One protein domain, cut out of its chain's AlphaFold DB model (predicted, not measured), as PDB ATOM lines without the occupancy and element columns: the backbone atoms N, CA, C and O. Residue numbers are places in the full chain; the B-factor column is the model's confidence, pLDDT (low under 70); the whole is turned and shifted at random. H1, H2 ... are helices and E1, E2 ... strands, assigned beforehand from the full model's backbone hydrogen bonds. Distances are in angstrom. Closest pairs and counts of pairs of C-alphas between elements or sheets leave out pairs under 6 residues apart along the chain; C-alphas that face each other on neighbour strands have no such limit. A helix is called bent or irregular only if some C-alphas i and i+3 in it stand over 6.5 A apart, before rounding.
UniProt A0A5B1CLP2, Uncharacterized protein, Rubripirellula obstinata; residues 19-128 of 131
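This is residues 19 to 128 of the 131 residues of an uncharacterized protein of Rubripirellula obstinata (UniProt A0A5B1CLP2). One very long helix, H1, starts as a free arm and ends on a small head: its residues 19 to 50 stick out alone, while its residues 51 to 70 pack over one face of a twisted sheet of three strands. The short helix H2 folds back after H1 and packs on the same face, mostly over E1 and E2, and the other face of the sheet is bare. The printed part has 110 residues, with two named helices and three named strands in the order H1, H2, E1, E2, E3; the sheet order is E1, E2, E3, all antiparallel, and the class is mixed, helices and strands. The whole is extended, with a radius of gyration of the C-alphas of 25.5 A, and its C-alphas span 87 by 32 by 19 A, the arm of H1 making the length.

Find C-alpha 19 at (324.206, 283.400, 317.701); from there H1 runs through residues 19 to 71, 77.4 A from first to last C-alpha, to C-alpha 71 at (295.439, 212.614, 330.314). After a tight link of 2 residues comes H2, residues 74 to 85, 17.0 A long. H2 is irregular: C-alphas 75 and 78 are 7.3 A apart, where about 5 A is regular. A short link of 6 residues leads to E1, residues 92 to 101, 28.2 A long. Then read on to E2, residues 104 to 115, 34.3 A long, and E3, residues 118 to 127, 29.6 A long, which ends with C-alpha 127 at (303.717, 206.546, 338.013).

Begin with the sheet, which is twisted and is a meander, each strand the antiparallel neighbour of the one before. Its edge strands are E1 and E3. E1 and E2 form a hairpin at 158 degrees between their directions; look for N 95 and O 110, 2.9 A apart and within hydrogen-bond range, and for N 108 and O 97 at 2.8 A. E2 and E3 form a hairpin at 162 degrees, with N 111 and O 122 within hydrogen-bond range at 2.9 A. H1 and H2 are on the same face of this sheet, an arrangement of two layers, helices on one face of a sheet. H1 has a height over the sheet of 10.4 A and lies over E2 and E3. On the local plane its line and that of E2 stand at 29 degrees, and it only just runs along the strands. The closest C-alphas of H1 and E2 are those of His 55 and Val 115, 6.3 A apart; for H1 and E3 they are those of Ala 66 and Leu 124, at 6.8 A. H2 has a height over the sheet of 9.1 A, lies over E1 and E2, and runs along the strands, at 21 degrees to E2 on the local plane. The closest C-alphas of H2 and E1 are those of Ser 85 and Ile 94, 5.9 A apart. H1 and H2 form a helical hairpin and only just touch, with 3 pairs of C-alphas within 8 A, H1 by residue 69 alone and H2 by residues 77 to 81 alone. Their closest C-alphas are those of Leu 69 and Leu 77, at 7.0 A, and they run opposite ways at a steep tilt of 44 degrees. In H1 every O i to N i+4 pair is within hydrogen-bond range, and in H2 6 of 8 are.

The two C-alphas farthest apart are those of Phe 19 and Asp 102, at 87.9 A. Without residues 19 to 50, which stand free, the body has 78 residues spanning 43 by 24 by 18 A, with a radius of gyration of 13.3 A. The printed part has no cut, and no link is long. The mean pLDDT of the printed part is 89.3; look at residues 19 and 88 for the two values under 70.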
ATOM      1  N   PHE A  19     324.246 284.296 316.543       63.81
ATOM      2  CA  PHE A  19     324.206 283.400 317.701       63.81
ATOM      3  C   PHE A  19     322.950 282.513 317.682       63.81
ATOM      4  O   PHE A  19     323.056 281.304 317.864       63.81
ATOM      5  N   THR A  20     321.786 283.068 317.323       77.12
ATOM      6  CA  THR A  20     320.531 282.300 317.239       77.12
ATOM      7  C   THR A  20     320.532 281.227 316.149       77.12
ATOM      8  O   THR A  20     319.925 280.177 316.329       77.12
ATOM      9  N   LEU A  21     321.210 281.446 315.014       83.44
ATOM     10  CA  LEU A  21     321.294 280.430 313.955       83.44
ATOM     11  C   LEU A  21     322.167 279.243 314.372       83.44
ATOM     12  O   LEU A  21     321.817 278.098 314.086       83.44
ATOM     13  N   LEU A  22     323.272 279.510 315.075       88.00
ATOM     14  CA  LEU A  22     324.122 278.464 315.635       88.00
ATOM     15  C   LEU A  22     323.372 277.662 316.704       88.00
ATOM     16  O   LEU A  22     323.406 276.438 316.672       88.00
ATOM     17  N   GLU A  23     322.651 278.330 317.606       84.88
ATOM     18  CA  GLU A  23     321.828 277.666 318.623       84.88
ATOM     19  C   GLU A  23     320.744 276.780 318.004       84.88
ATOM     20  O   GLU A  23     320.571 275.643 318.436       84.88
ATOM     21  N   ILE A  24     320.053 277.254 316.961       90.75
ATOM     22  CA  ILE A  24     319.060 276.449 316.236       90.75
ATOM     23  C   ILE A  24     319.731 275.248 315.562       90.75
ATOM     24  O   ILE A  24     319.212 274.141 315.651       90.75
ATOM     25  N   ALA A  25     320.890 275.431 314.925       91.31
ATOM     26  CA  ALA A  25     321.619 274.331 314.295       91.31
ATOM     27  C   ALA A  25     322.060 273.272 315.320       91.31
ATOM     28  O   ALA A  25     321.897 272.075 315.083       91.31
ATOM     29  N   VAL A  26     322.555 273.704 316.483       93.06
ATOM     30  CA  VAL A  26     322.912 272.812 317.595       93.06
ATOM     31  C   VAL A  26     321.671 272.106 318.139       93.06
ATOM     32  O   VAL A  26     321.696 270.889 318.311       93.06
ATOM     33  N   ALA A  27     320.567 272.825 318.350       94.38
ATOM     34  CA  ALA A  27     319.312 272.249 318.825       94.38
ATOM     35  C   ALA A  27     318.750 271.208 317.845       94.38
ATOM     36  O   ALA A  27     318.324 270.137 318.269       94.38
ATOM     37  N   LEU A  28     318.803 271.480 316.537       95.19
ATOM     38  CA  LEU A  28     318.413 270.527 315.496       95.19
ATOM     39  C   LEU A  28     319.335 269.305 315.471       95.19
ATOM     40  O   LEU A  28     318.849 268.188 315.313       95.19
ATOM     41  N   GLY A  29     320.642 269.492 315.673       95.44
ATOM     42  CA  GLY A  29     321.598 268.392 315.795       95.44
ATOM     43  C   GLY A  29     321.291 267.487 316.989       95.44
ATOM     44  O   GLY A  29     321.203 266.269 316.838       95.44
ATOM     45  N   VAL A  30     321.050 268.076 318.163       95.50
ATOM     46  CA  VAL A  30     320.651 267.336 319.373       95.50
ATOM     47  C   VAL A  30     319.319 266.621 319.161       95.50
ATOM     48  O   VAL A  30     319.200 265.446 319.504       95.50
ATOM     49  N   LEU A  31     318.336 267.293 318.555       95.69
ATOM     50  CA  LEU A  31     317.035 266.703 318.255       95.69
ATOM     51  C   LEU A  31     317.176 265.505 317.310       95.69
ATOM     52  O   LEU A  31     316.612 264.453 317.589       95.69
ATOM     53  N   ALA A  32     317.971 265.626 316.244       96.31
ATOM     54  CA  ALA A  32     318.210 264.536 315.301       96.31
ATOM     55  C   ALA A  32     318.848 263.316 315.982       96.31
ATOM     56  O   ALA A  32     318.406 262.186 315.764       96.31
ATOM     57  N   VAL A  33     319.840 263.535 316.854       96.12
ATOM     58  CA  VAL A  33     320.460 262.460 317.646       96.12
ATOM     59  C   VAL A  33     319.439 261.825 318.589       96.12
ATOM     60  O   VAL A  33     319.311 260.600 318.613       96.12
ATOM     61  N   ALA A  34     318.670 262.631 319.324       95.31
ATOM     62  CA  ALA A  34     317.654 262.140 320.250       95.31
ATOM     63  C   ALA A  34     316.571 261.319 319.533       95.31
ATOM     64  O   ALA A  34     316.212 260.237 319.997       95.31
ATOM     65  N   THR A  35     316.091 261.778 318.373       95.44
ATOM     66  CA  THR A  35     315.138 261.030 317.544       95.44
ATOM     67  C   THR A  35     315.745 259.726 317.035       95.44
ATOM     68  O   THR A  35     315.087 258.691 317.096       95.44
ATOM     69  N   GLY A  36     317.004 259.740 316.587       94.62
ATOM     70  CA  GLY A  36     317.707 258.528 316.163       94.62
ATOM     71  C   GLY A  36     317.788 257.480 317.276       94.62
ATOM     72  O   GLY A  36     317.453 256.315 317.055       94.62
ATOM     73  N   LEU A  37     318.151 257.903 318.489       94.62
ATOM     74  CA  LEU A  37     318.186 257.031 319.665       94.62
ATOM     75  C   LEU A  37     316.790 256.513 320.034       94.62
ATOM     76  O   LEU A  37     316.631 255.317 320.275       94.62
ATOM     77  N   ALA A  38     315.771 257.375 320.021       94.88
ATOM     78  CA  ALA A  38     314.394 256.981 320.310       94.88
ATOM     79  C   ALA A  38     313.887 255.912 319.326       94.88
ATOM     80  O   ALA A  38     313.312 254.909 319.745       94.88
ATOM     81  N   VAL A  39     314.158 256.072 318.026       95.31
ATOM     82  CA  VAL A  39     313.795 255.078 317.004       95.31
ATOM     83  C   VAL A  39     314.503 253.746 317.255       95.31
ATOM     84  O   VAL A  39     313.860 252.697 317.200       95.31
ATOM     85  N   GLN A  40     315.803 253.762 317.566       94.62
ATOM     86  CA  GLN A  40     316.545 252.536 317.878       94.62
ATOM     87  C   GLN A  40     315.986 251.829 319.116       94.62
ATOM     88  O   GLN A  40     315.790 250.614 319.084       94.62
ATOM     89  N   MET A  41     315.669 252.571 320.181       93.25
ATOM     90  CA  MET A  41     315.057 252.006 321.387       93.25
ATOM     91  C   MET A  41     313.709 251.347 321.083       93.25
ATOM     92  O   MET A  41     313.482 250.211 321.495       93.25
ATOM     93  N   ILE A  42     312.846 252.006 320.302       94.44
ATOM     94  CA  ILE A  42     311.549 251.445 319.892       94.44
ATOM     95  C   ILE A  42     311.745 250.157 319.080       94.44
ATOM     96  O   ILE A  42     311.066 249.160 319.315       94.44
ATOM     97  N   GLN A  43     312.703 250.138 318.150       93.44
ATOM     98  CA  GLN A  43     313.013 248.937 317.369       93.44
ATOM     99  C   GLN A  43     313.503 247.777 318.241       93.44
ATOM    100  O   GLN A  43     313.125 246.631 317.996       93.44
ATOM    101  N   VAL A  44     314.340 248.055 319.244       92.19
ATOM    102  CA  VAL A  44     314.804 247.043 320.200       92.19
ATOM    103  C   VAL A  44     313.635 246.517 321.026       92.19
ATOM    104  O   VAL A  44     313.473 245.301 321.108       92.19
ATOM    105  N   GLN A  45     312.781 247.396 321.553       90.81
ATOM    106  CA  GLN A  45     311.610 246.997 322.331       90.81
ATOM    107  C   GLN A  45     310.690 246.070 321.530       90.81
ATOM    108  O   GLN A  45     310.375 244.978 321.988       90.81
ATOM    109  N   MET A  46     310.351 246.430 320.287       90.88
ATOM    110  CA  MET A  46     309.506 245.582 319.434       90.88
ATOM    111  C   MET A  46     310.126 244.202 319.166       90.88
ATOM    112  O   MET A  46     309.411 243.201 319.089       90.88
ATOM    113  N   LYS A  47     311.456 244.123 319.011       86.88
ATOM    114  CA  LYS A  47     312.156 242.838 318.852       86.88
ATOM    115  C   LYS A  47     312.072 241.996 320.123       86.88
ATOM    116  O   LYS A  47     311.822 240.795 320.024       86.88
ATOM    117  N   LEU A  48     312.259 242.614 321.288       85.00
ATOM    118  CA  LEU A  48     312.137 241.944 322.583       85.00
ATOM    119  C   LEU A  48     310.712 241.439 322.812       85.00
ATOM    120  O   LEU A  48     310.535 240.264 323.127       85.00
ATOM    121  N   ASP A  49     309.703 242.272 322.557       88.38
ATOM    122  CA  ASP A  49     308.291 241.907 322.707       88.38
ATOM    123  C   ASP A  49     307.927 240.728 321.803       88.38
ATOM    124  O   ASP A  49     307.321 239.752 322.246       88.38
ATOM    125  N   ARG A  50     308.368 240.760 320.538       86.25
ATOM    126  CA  ARG A  50     308.154 239.651 319.605       86.25
ATOM    127  C   ARG A  50     308.816 238.361 320.086       86.25
ATOM    128  O   ARG A  50     308.189 237.306 320.019       86.25
ATOM    129  N   SER A  51     310.058 238.433 320.566       86.00
ATOM    130  CA  SER A  51     310.769 237.267 321.101       86.00
ATOM    131  C   SER A  51     310.079 236.710 322.348       86.00
ATOM    132  O   SER A  51     309.970 235.494 322.496       86.00
ATOM    133  N   SER A  52     309.589 237.587 323.227       84.88
ATOM    134  CA  SER A  52     308.851 237.212 324.435       84.88
ATOM    135  C   SER A  52     307.550 236.487 324.084       84.88
ATOM    136  O   SER A  52     307.301 235.381 324.560       84.88
ATOM    137  N   LEU A  53     306.764 237.038 323.154       88.12
ATOM    138  CA  LEU A  53     305.530 236.408 322.679       88.12
ATOM    139  C   LEU A  53     305.784 235.048 322.019       88.12
ATOM    140  O   LEU A  53     305.036 234.100 322.255       88.12
ATOM    141  N   GLN A  54     306.849 234.923 321.222       87.06
ATOM    142  CA  GLN A  54     307.231 233.643 320.620       87.06
ATOM    143  C   GLN A  54     307.602 232.594 321.673       87.06
ATOM    144  O   GLN A  54     307.216 231.433 321.528       87.06
ATOM    145  N   HIS A  55     308.317 232.998 322.724       87.12
ATOM    146  CA  HIS A  55     308.666 232.126 323.841       87.12
ATOM    147  C   HIS A  55     307.418 231.653 324.595       87.12
ATOM    148  O   HIS A  55     307.241 230.453 324.789       87.12
ATOM    149  N   VAL A  56     306.515 232.573 324.947       89.25
ATOM    150  CA  VAL A  56     305.247 232.241 325.617       89.25
ATOM    151  C   VAL A  56     304.402 231.294 324.762       89.25
ATOM    152  O   VAL A  56     303.905 230.294 325.271       89.25
ATOM    153  N   GLY A  57     304.283 231.552 323.456       88.19
ATOM    154  CA  GLY A  57     303.531 230.684 322.545       88.19
ATOM    155  C   GLY A  57     304.069 229.250 322.500       88.19
ATOM    156  O   GLY A  57     303.291 228.299 322.558       88.19
ATOM    157  N   HIS A  58     305.392 229.077 322.464       87.94
ATOM    158  CA  HIS A  58     306.003 227.745 322.511       87.94
ATOM    159  C   HIS A  58     305.846 227.071 323.870       87.94
ATOM    160  O   HIS A  58     305.606 225.869 323.917       87.94
ATOM    161  N   GLN A  59     305.957 227.827 324.963       88.62
ATOM    162  CA  GLN A  59     305.758 227.284 326.301       88.62
ATOM    163  C   GLN A  59     304.329 226.749 326.467       88.62
ATOM    164  O   GLN A  59     304.155 225.614 326.895       88.62
ATOM    165  N   ILE A  60     303.323 227.503 326.007       90.56
ATOM    166  CA  ILE A  60     301.923 227.051 325.973       90.56
ATOM    167  C   ILE A  60     301.775 225.786 325.120       90.56
ATOM    168  O   ILE A  60     301.071 224.855 325.504       90.56
ATOM    169  N   ALA A  61     302.428 225.725 323.961       89.75
ATOM    170  CA  ALA A  61     302.352 224.556 323.094       89.75
ATOM    171  C   ALA A  61     302.984 223.302 323.737       89.75
ATOM    172  O   ALA A  61     302.375 222.233 323.678       89.75
ATOM    173  N   ILE A  62     304.132 223.432 324.413       90.81
ATOM    174  CA  ILE A  62     304.748 222.341 325.189       90.81
ATOM    175  C   ILE A  62     303.842 221.917 326.345       90.81
ATOM    176  O   ILE A  62     303.625 220.721 326.542       90.81
ATOM    177  N   ASP A  63     303.281 222.872 327.086       90.38
ATOM    178  CA  ASP A  63     302.380 222.583 328.203       90.38
ATOM    179  C   ASP A  63     301.109 221.866 327.724       90.38
ATOM    180  O   ASP A  63     300.666 220.914 328.362       90.38
ATOM    181  N   ASN A  64     300.578 222.225 326.551       91.19
ATOM    182  CA  ASN A  64     299.454 221.521 325.933       91.19
ATOM    183  C   ASN A  64     299.805 220.070 325.572       91.19
ATOM    184  O   ASN A  64     298.988 219.171 325.780       91.19
ATOM    185  N   VAL A  65     301.002 219.813 325.033       90.62
ATOM    186  CA  VAL A  65     301.468 218.441 324.754       90.62
ATOM    187  C   VAL A  65     301.618 217.660 326.057       90.62
ATOM    188  O   VAL A  65     301.108 216.544 326.162       90.62
ATOM    189  N   ALA A  66     302.239 218.259 327.073       91.81
ATOM    190  CA  ALA A  66     302.376 217.647 328.390       91.81
ATOM    191  C   ALA A  66     301.007 217.328 329.009       91.81
ATOM    192  O   ALA A  66     300.813 216.243 329.550       91.81
ATOM    193  N   GLN A  67     300.030 218.229 328.878       91.38
ATOM    194  CA  GLN A  67     298.673 218.019 329.367       91.38
ATOM    195  C   GLN A  67     297.975 216.870 328.630       91.38
ATOM    196  O   GLN A  67     297.380 216.008 329.281       91.38
ATOM    197  N   LYS A  68     298.089 216.795 327.298       90.31
ATOM    198  CA  LYS A  68     297.562 215.664 326.515       90.31
ATOM    199  C   LYS A  68     298.166 214.345 326.984       90.31
ATOM    200  O   LYS A  68     297.424 213.423 327.304       90.31
ATOM    201  N   LEU A  69     299.491 214.286 327.114       91.38
ATOM    202  CA  LEU A  69     300.189 213.103 327.614       91.38
ATOM    203  C   LEU A  69     299.799 212.768 329.058       91.38
ATOM    204  O   LEU A  69     299.713 211.597 329.404       91.38
ATOM    205  N   SER A  70     299.508 213.761 329.902       90.94
ATOM    206  CA  SER A  70     299.053 213.529 331.279       90.94
ATOM    207  C   SER A  70     297.655 212.904 331.362       90.94
ATOM    208  O   SER A  70     297.380 212.153 332.294       90.94
ATOM    209  N   ALA A  71     296.792 213.166 330.375       91.75
ATOM    210  CA  ALA A  71     295.439 212.614 330.314       91.75
ATOM    211  C   ALA A  71     295.394 211.183 329.747       91.75
ATOM    212  O   ALA A  71     294.401 210.479 329.924       91.75
ATOM    213  N   VAL A  72     296.456 210.740 329.071       93.19
ATOM    214  CA  VAL A  72     296.552 209.391 328.497       93.19
ATOM    215  C   VAL A  72     296.798 208.371 329.609       93.19
ATOM    216  O   VAL A  72     297.542 208.633 330.559       93.19
ATOM    217  N   SER A  73     296.162 207.202 329.518       92.31
ATOM    218  CA  SER A  73     296.361 206.120 330.489       92.31
ATOM    219  C   SER A  73     297.806 205.603 330.459       92.31
ATOM    220  O   SER A  73     298.453 205.624 329.414       92.31
ATOM    221  N   PHE A  74     298.327 205.130 331.596       91.38
ATOM    222  CA  PHE A  74     299.730 204.699 331.693       91.38
ATOM    223  C   PHE A  74     300.083 203.607 330.665       91.38
ATOM    224  O   PHE A  74     301.100 203.707 329.990       91.38
ATOM    225  N   ALA A  75     299.190 202.635 330.457       90.56
ATOM    226  CA  ALA A  75     299.385 201.544 329.496       90.56
ATOM    227  C   ALA A  75     299.468 202.007 328.027       90.56
ATOM    228  O   ALA A  75     300.083 201.341 327.200       90.56
ATOM    229  N   GLN A  76     298.846 203.140 327.687       92.75
ATOM    230  CA  GLN A  76     298.833 203.697 326.329       92.75
ATOM    231  C   GLN A  76     299.918 204.757 326.114       92.75
ATOM    232  O   GLN A  76     300.151 205.179 324.981       92.75
ATOM    233  N   LEU A  77     300.578 205.190 327.191       91.25
ATOM    234  CA  LEU A  77     301.550 206.275 327.176       91.25
ATOM    235  C   LEU A  77     302.720 206.022 326.212       91.25
ATOM    236  O   LEU A  77     303.016 206.931 325.441       91.25
ATOM    237  N   PRO A  78     303.356 204.829 326.186       90.62
ATOM    238  CA  PRO A  78     304.480 204.581 325.281       90.62
ATOM    239  C   PRO A  78     304.071 204.697 323.810       90.62
ATOM    240  O   PRO A  78     304.707 205.413 323.044       90.62
ATOM    241  N   ALA A  79     302.939 204.090 323.440       91.56
ATOM    242  CA  ALA A  79     302.424 204.141 322.074       91.56
ATOM    243  C   ALA A  79     302.054 205.569 321.640       91.56
ATOM    244  O   ALA A  79     302.273 205.949 320.489       91.56
ATOM    245  N   GLU A  80     301.504 206.376 322.551       91.12
ATOM    246  CA  GLU A  80     301.186 207.772 322.258       91.12
ATOM    247  C   GLU A  80     302.447 208.636 322.128       91.12
ATOM    248  O   GLU A  80     302.509 209.499 321.250       91.12
ATOM    249  N   VAL A  81     303.471 208.393 322.951       90.81
ATOM    250  CA  VAL A  81     304.777 209.052 322.816       90.81
ATOM    251  C   VAL A  81     305.410 208.714 321.472       90.81
ATOM    252  O   VAL A  81     305.857 209.629 320.781       90.81
ATOM    253  N   ASP A  82     305.392 207.447 321.061       90.19
ATOM    254  CA  ASP A  82     305.915 207.021 319.760       90.19
ATOM    255  C   ASP A  82     305.151 207.686 318.610       90.19
ATOM    256  O   ASP A  82     305.757 208.205 317.672       90.19
ATOM    257  N   ARG A  83     303.816 207.751 318.710       89.50
ATOM    258  CA  ARG A  83     302.958 208.414 317.718       89.50
ATOM    259  C   ARG A  83     303.292 209.896 317.567       89.50
ATOM    260  O   ARG A  83     303.406 210.377 316.443       89.50
ATOM    261  N   LEU A  84     303.438 210.615 318.680       86.50
ATOM    262  CA  LEU A  84     303.763 212.045 318.675       86.50
ATOM    263  C   LEU A  84     305.214 212.309 318.256       86.50
ATOM    264  O   LEU A  84     305.489 213.327 317.631       86.50
ATOM    265  N   SER A  85     306.134 211.395 318.561       85.19
ATOM    266  CA  SER A  85     307.543 211.499 318.158       85.19
ATOM    267  C   SER A  85     307.754 211.173 316.677       85.19
ATOM    268  O   SER A  85     308.701 211.663 316.066       85.19
ATOM    269  N   ALA A  86     306.875 210.360 316.084       85.56
ATOM    270  CA  ALA A  86     306.886 210.042 314.658       85.56
ATOM    271  C   ALA A  86     306.347 211.181 313.772       85.56
ATOM    272  O   ALA A  86     306.566 211.165 312.556       85.56
ATOM    273  N   ASP A  87     305.654 212.164 314.356       83.69
ATOM    274  CA  ASP A  87     305.179 213.341 313.639       83.69
ATOM    275  C   ASP A  87     306.366 214.224 313.226       83.69
ATOM    276  O   ASP A  87     306.961 214.940 314.030       83.69
ATOM    277  N   ARG A  88     306.720 214.173 311.938       66.56
ATOM    278  CA  ARG A  88     307.832 214.950 311.367       66.56
ATOM    279  C   ARG A  88     307.573 216.452 311.348       66.56
ATOM    280  O   ARG A  88     308.526 217.214 311.196       66.56
ATOM    281  N   GLU A  89     306.317 216.869 311.467       73.44
ATOM    282  CA  GLU A  89     305.946 218.279 311.574       73.44
ATOM    283  C   GLU A  89     305.955 218.757 313.031       73.44
ATOM    284  O   GLU A  89     305.874 219.963 313.286       73.44
ATOM    285  N   SER A  90     306.114 217.841 313.994       72.44
ATOM    286  CA  SER A  90     306.232 218.198 315.399       72.44
ATOM    287  C   SER A  90     307.476 219.049 315.623       72.44
ATOM    288  O   SER A  90     308.619 218.639 315.418       72.44
ATOM    289  N   MET A  91     307.247 220.255 316.131       78.69
ATOM    290  CA  MET A  91     308.300 221.151 316.601       78.69
ATOM    291  C   MET A  91     308.933 220.702 317.933       78.69
ATOM    292  O   MET A  91     309.819 221.383 318.457       78.69
ATOM    293  N   PHE A  92     308.464 219.582 318.494       86.06
ATOM    294  CA  PHE A  92     308.865 219.062 319.794       86.06
ATOM    295  C   PHE A  92     309.463 217.666 319.675       86.06
ATOM    296  O   PHE A  92     308.938 216.799 318.980       86.06
ATOM    297  N   GLN A  93     310.533 217.443 320.427       89.94
ATOM    298  CA  GLN A  93     311.101 216.129 320.687       89.94
ATOM    299  C   GLN A  93     310.563 215.624 322.019       89.94
ATOM    300  O   GLN A  93     310.606 216.345 323.017       89.94
ATOM    301  N   ILE A  94     310.067 214.392 322.034       92.19
ATOM    302  CA  ILE A  94     309.564 213.739 323.238       92.19
ATOM    303  C   ILE A  94     310.447 212.521 323.485       92.19
ATOM    304  O   ILE A  94     310.695 211.730 322.580       92.19
ATOM    305  N   GLN A  95     310.953 212.394 324.703       91.75
ATOM    306  CA  GLN A  95     311.727 211.245 325.158       91.75
ATOM    307  C   GLN A  95     311.009 210.635 326.353       91.75
ATOM    308  O   GLN A  95     310.534 211.368 327.221       91.75
ATOM    309  N   ALA A  96     310.911 209.310 326.375       92.38
ATOM    310  CA  ALA A  96     310.346 208.556 327.482       92.38
ATOM    311  C   ALA A  96     311.418 207.640 328.060       92.38
ATOM    312  O   ALA A  96     311.942 206.775 327.359       92.38
ATOM    313  N   GLU A  97     311.721 207.828 329.337       92.81
ATOM    314  CA  GLU A  97     312.712 207.045 330.060       92.81
ATOM    315  C   GLU A  97     312.028 206.331 331.229       92.81
ATOM    316  O   GLU A  97     311.385 206.986 332.055       92.81
ATOM    317  N   PRO A  98     312.106 204.994 331.314       92.75
ATOM    318  CA  PRO A  98     311.607 204.285 332.479       92.75
ATOM    319  C   PRO A  98     312.472 204.595 333.697       92.75
ATOM    320  O   PRO A  98     313.694 204.703 333.598       92.75
ATOM    321  N   PHE A  99     311.829 204.696 334.854       92.94
ATOM    322  CA  PHE A  99     312.515 204.760 336.134       92.94
ATOM    323  C   PHE A  99     311.910 203.754 337.106       92.94
ATOM    324  O   PHE A  99     310.714 203.452 337.068       92.94
ATOM    325  N   ASP A 100     312.766 203.265 337.989       91.19
ATOM    326  CA  ASP A 100     312.414 202.353 339.061       91.19
ATOM    327  C   ASP A 100     313.072 202.849 340.349       91.19
ATOM    328  O   ASP A 100     314.224 203.291 340.356       91.19
ATOM    329  N   THR A 101     312.305 202.833 341.427       86.50
ATOM    330  CA  THR A 101     312.732 203.165 342.781       86.50
ATOM    331  C   THR A 101     312.173 202.107 343.717       86.50
ATOM    332  O   THR A 101     311.142 201.513 343.423       86.50
ATOM    333  N   ASP A 102     312.752 201.968 344.910       83.88
ATOM    334  CA  ASP A 102     312.321 200.976 345.910       83.88
ATOM    335  C   ASP A 102     310.815 201.013 346.263       83.88
ATOM    336  O   ASP A 102     310.297 200.079 346.869       83.88
ATOM    337  N   SER A 103     310.107 202.099 345.925       82.94
ATOM    338  CA  SER A 103     308.686 202.300 346.236       82.94
ATOM    339  C   SER A 103     307.784 202.561 345.024       82.94
ATOM    340  O   SER A 103     306.563 202.486 345.163       82.94
ATOM    341  N   HIS A 104     308.344 202.894 343.858       85.12
ATOM    342  CA  HIS A 104     307.578 203.332 342.690       85.12
ATOM    343  C   HIS A 104     308.306 203.024 341.383       85.12
ATOM    344  O   HIS A 104     309.477 203.376 341.230       85.12
ATOM    345  N   THR A 105     307.557 202.514 340.413       90.69
ATOM    346  CA  THR A 105     307.951 202.396 339.008       90.69
ATOM    347  C   THR A 105     307.197 203.420 338.165       90.69
ATOM    348  O   THR A 105     306.089 203.858 338.505       90.69
ATOM    349  N   GLY A 106     307.790 203.846 337.052       93.06
ATOM    350  CA  GLY A 106     307.125 204.792 336.170       93.06
ATOM    351  C   GLY A 106     307.915 205.191 334.933       93.06
ATOM    352  O   GLY A 106     308.915 204.582 334.561       93.06
ATOM    353  N   LEU A 107     307.431 206.250 334.290       93.31
ATOM    354  CA  LEU A 107     308.018 206.871 333.111       93.31
ATOM    355  C   LEU A 107     308.302 208.350 333.381       93.31
ATOM    356  O   LEU A 107     307.432 209.101 333.839       93.31
ATOM    357  N   HIS A 108     309.514 208.775 333.049       94.81
ATOM    358  CA  HIS A 108     309.913 210.167 332.937       94.81
ATOM    359  C   HIS A 108     309.804 210.591 331.480       94.81
ATOM    360  O   HIS A 108     310.496 210.082 330.603       94.81
ATOM    361  N   LEU A 109     308.900 211.524 331.214       93.75
ATOM    362  CA  LEU A 109     308.740 212.131 329.907       93.75
ATOM    363  C   LEU A 109     309.469 213.470 329.879       93.75
ATOM    364  O   LEU A 109     309.190 214.356 330.692       93.75
ATOM    365  N   THR A 110     310.347 213.639 328.900       94.81
ATOM    366  CA  THR A 110     311.029 214.899 328.612       94.81
ATOM    367  C   THR A 110     310.561 215.419 327.260       94.81
ATOM    368  O   THR A 110     310.804 214.806 326.226       94.81
ATOM    369  N   ILE A 111     309.877 216.561 327.270       93.81
ATOM    370  CA  ILE A 111     309.331 217.220 326.080       93.81
ATOM    371  C   ILE A 111     310.152 218.481 325.847       93.81
ATOM    372  O   ILE A 111     310.150 219.379 326.685       93.81
ATOM    373  N   SER A 112     310.864 218.557 324.729       92.38
ATOM    374  CA  SER A 112     311.755 219.673 324.410       92.38
ATOM    375  C   SER A 112     311.417 220.301 323.066       92.38
ATOM    376  O   SER A 112     311.155 219.603 322.094       92.38
ATOM    377  N   GLY A 113     311.481 221.628 322.989       89.25
ATOM    378  CA  GLY A 113     311.352 222.394 321.751       89.25
ATOM    379  C   GLY A 113     312.399 223.499 321.675       89.25
ATOM    380  O   GLY A 113     312.896 223.970 322.702       89.25
ATOM    381  N   LYS A 114     312.742 223.932 320.460       83.88
ATOM    382  CA  LYS A 114     313.690 225.031 320.238       83.88
ATOM    383  C   LYS A 114     312.955 226.289 319.789       83.88
ATOM    384  O   LYS A 114     312.279 226.277 318.767       83.88
ATOM    385  N   VAL A 115     313.146 227.386 320.519       78.31
ATOM    386  CA  VAL A 115     312.584 228.707 320.211       78.31
ATOM    387  C   VAL A 115     313.723 229.673 319.956       78.31
ATOM    388  O   VAL A 115     314.421 230.076 320.885       78.31
ATOM    389  N   ALA A 116     313.932 230.049 318.695       77.00
ATOM    390  CA  ALA A 116     315.105 230.823 318.288       77.00
ATOM    391  C   ALA A 116     316.411 230.181 318.818       77.00
ATOM    392  O   ALA A 116     316.814 229.124 318.327       77.00
ATOM    393  N   ASN A 117     317.043 230.785 319.831       76.69
ATOM    394  CA  ASN A 117     318.267 230.288 320.471       76.69
ATOM    395  C   ASN A 117     318.057 229.633 321.844       76.69
ATOM    396  O   ASN A 117     319.028 229.160 322.430       76.69
ATOM    397  N   THR A 118     316.829 229.581 322.350       76.69
ATOM    398  CA  THR A 118     316.524 229.026 323.672       76.69
ATOM    399  C   THR A 118     315.836 227.676 323.525       76.69
ATOM    400  O   THR A 118     314.896 227.525 322.745       76.69
ATOM    401  N   GLN A 119     316.303 226.681 324.274       86.12
ATOM    402  CA  GLN A 119     315.620 225.401 324.409       86.12
ATOM    403  C   GLN A 119     314.630 225.490 325.569       86.12
ATOM    404  O   GLN A 119     314.993 225.919 326.663       86.12
ATOM    405  N   VAL A 120     313.384 225.099 325.323       87.94
ATOM    406  CA  VAL A 120     312.357 224.985 326.358       87.94
ATOM    407  C   VAL A 120     312.102 223.504 326.579       87.94
ATOM    408  O   VAL A 120     311.850 222.775 325.619       87.94
ATOM    409  N   THR A 121     312.174 223.070 327.835       92.06
ATOM    410  CA  THR A 121     312.001 221.670 328.222       92.06
ATOM    411  C   THR A 121     310.971 221.560 329.335       92.06
ATOM    412  O   THR A 121     310.983 222.334 330.294       92.06
ATOM    413  N   ARG A 122     310.077 220.582 329.213       93.62
ATOM    414  CA  ARG A 122     309.082 220.222 330.217       93.62
ATOM    415  C   ARG A 122     309.274 218.769 330.614       93.62
ATOM    416  O   ARG A 122     309.390 217.897 329.757       93.62
ATOM    417  N   HIS A 123     309.260 218.530 331.917       94.75
ATOM    418  CA  HIS A 123     309.327 217.195 332.489       94.75
ATOM    419  C   HIS A 123     307.952 216.785 333.009       94.75
ATOM    420  O   HIS A 123     307.267 217.579 333.659       94.75
ATOM    421  N   LEU A 124     307.563 215.545 332.737       93.31
ATOM    422  CA  LEU A 124     306.338 214.938 333.236       93.31
ATOM    423  C   LEU A 124     306.667 213.553 333.790       93.31
ATOM    424  O   LEU A 124     307.224 212.715 333.093       93.31
ATOM    425  N   TRP A 125     306.300 213.318 335.045       93.88
ATOM    426  CA  TRP A 125     306.486 212.035 335.713       93.88
ATOM    427  C   TRP A 125     305.155 211.293 335.741       93.88
ATOM    428  O   TRP A 125     304.136 211.851 336.156       93.88
ATOM    429  N   ARG A 126     305.151 210.047 335.277       93.12
ATOM    430  CA  ARG A 126     303.979 209.173 335.281       93.12
ATOM    431  C   ARG A 126     304.305 207.928 336.081       93.12
ATOM    432  O   ARG A 126     305.188 207.177 335.696       93.12
ATOM    433  N   LEU A 127     303.592 207.737 337.182       92.25
ATOM    434  CA  LEU A 127     303.717 206.546 338.013       92.25
ATOM    435  C   LEU A 127     302.856 205.427 337.436       92.25
ATOM    436  O   LEU A 127     301.750 205.683 336.942       92.25
ATOM    437  N   GLU A 128     303.370 204.206 337.508       90.50
ATOM    438  CA  GLU A 128     302.584 203.016 337.227       90.50
ATOM    439  C   GLU A 128     301.489 202.869 338.301       90.50
ATOM    440  O   GLU A 128     301.764 203.066 339.491       90.50
TER     441      GLU A 128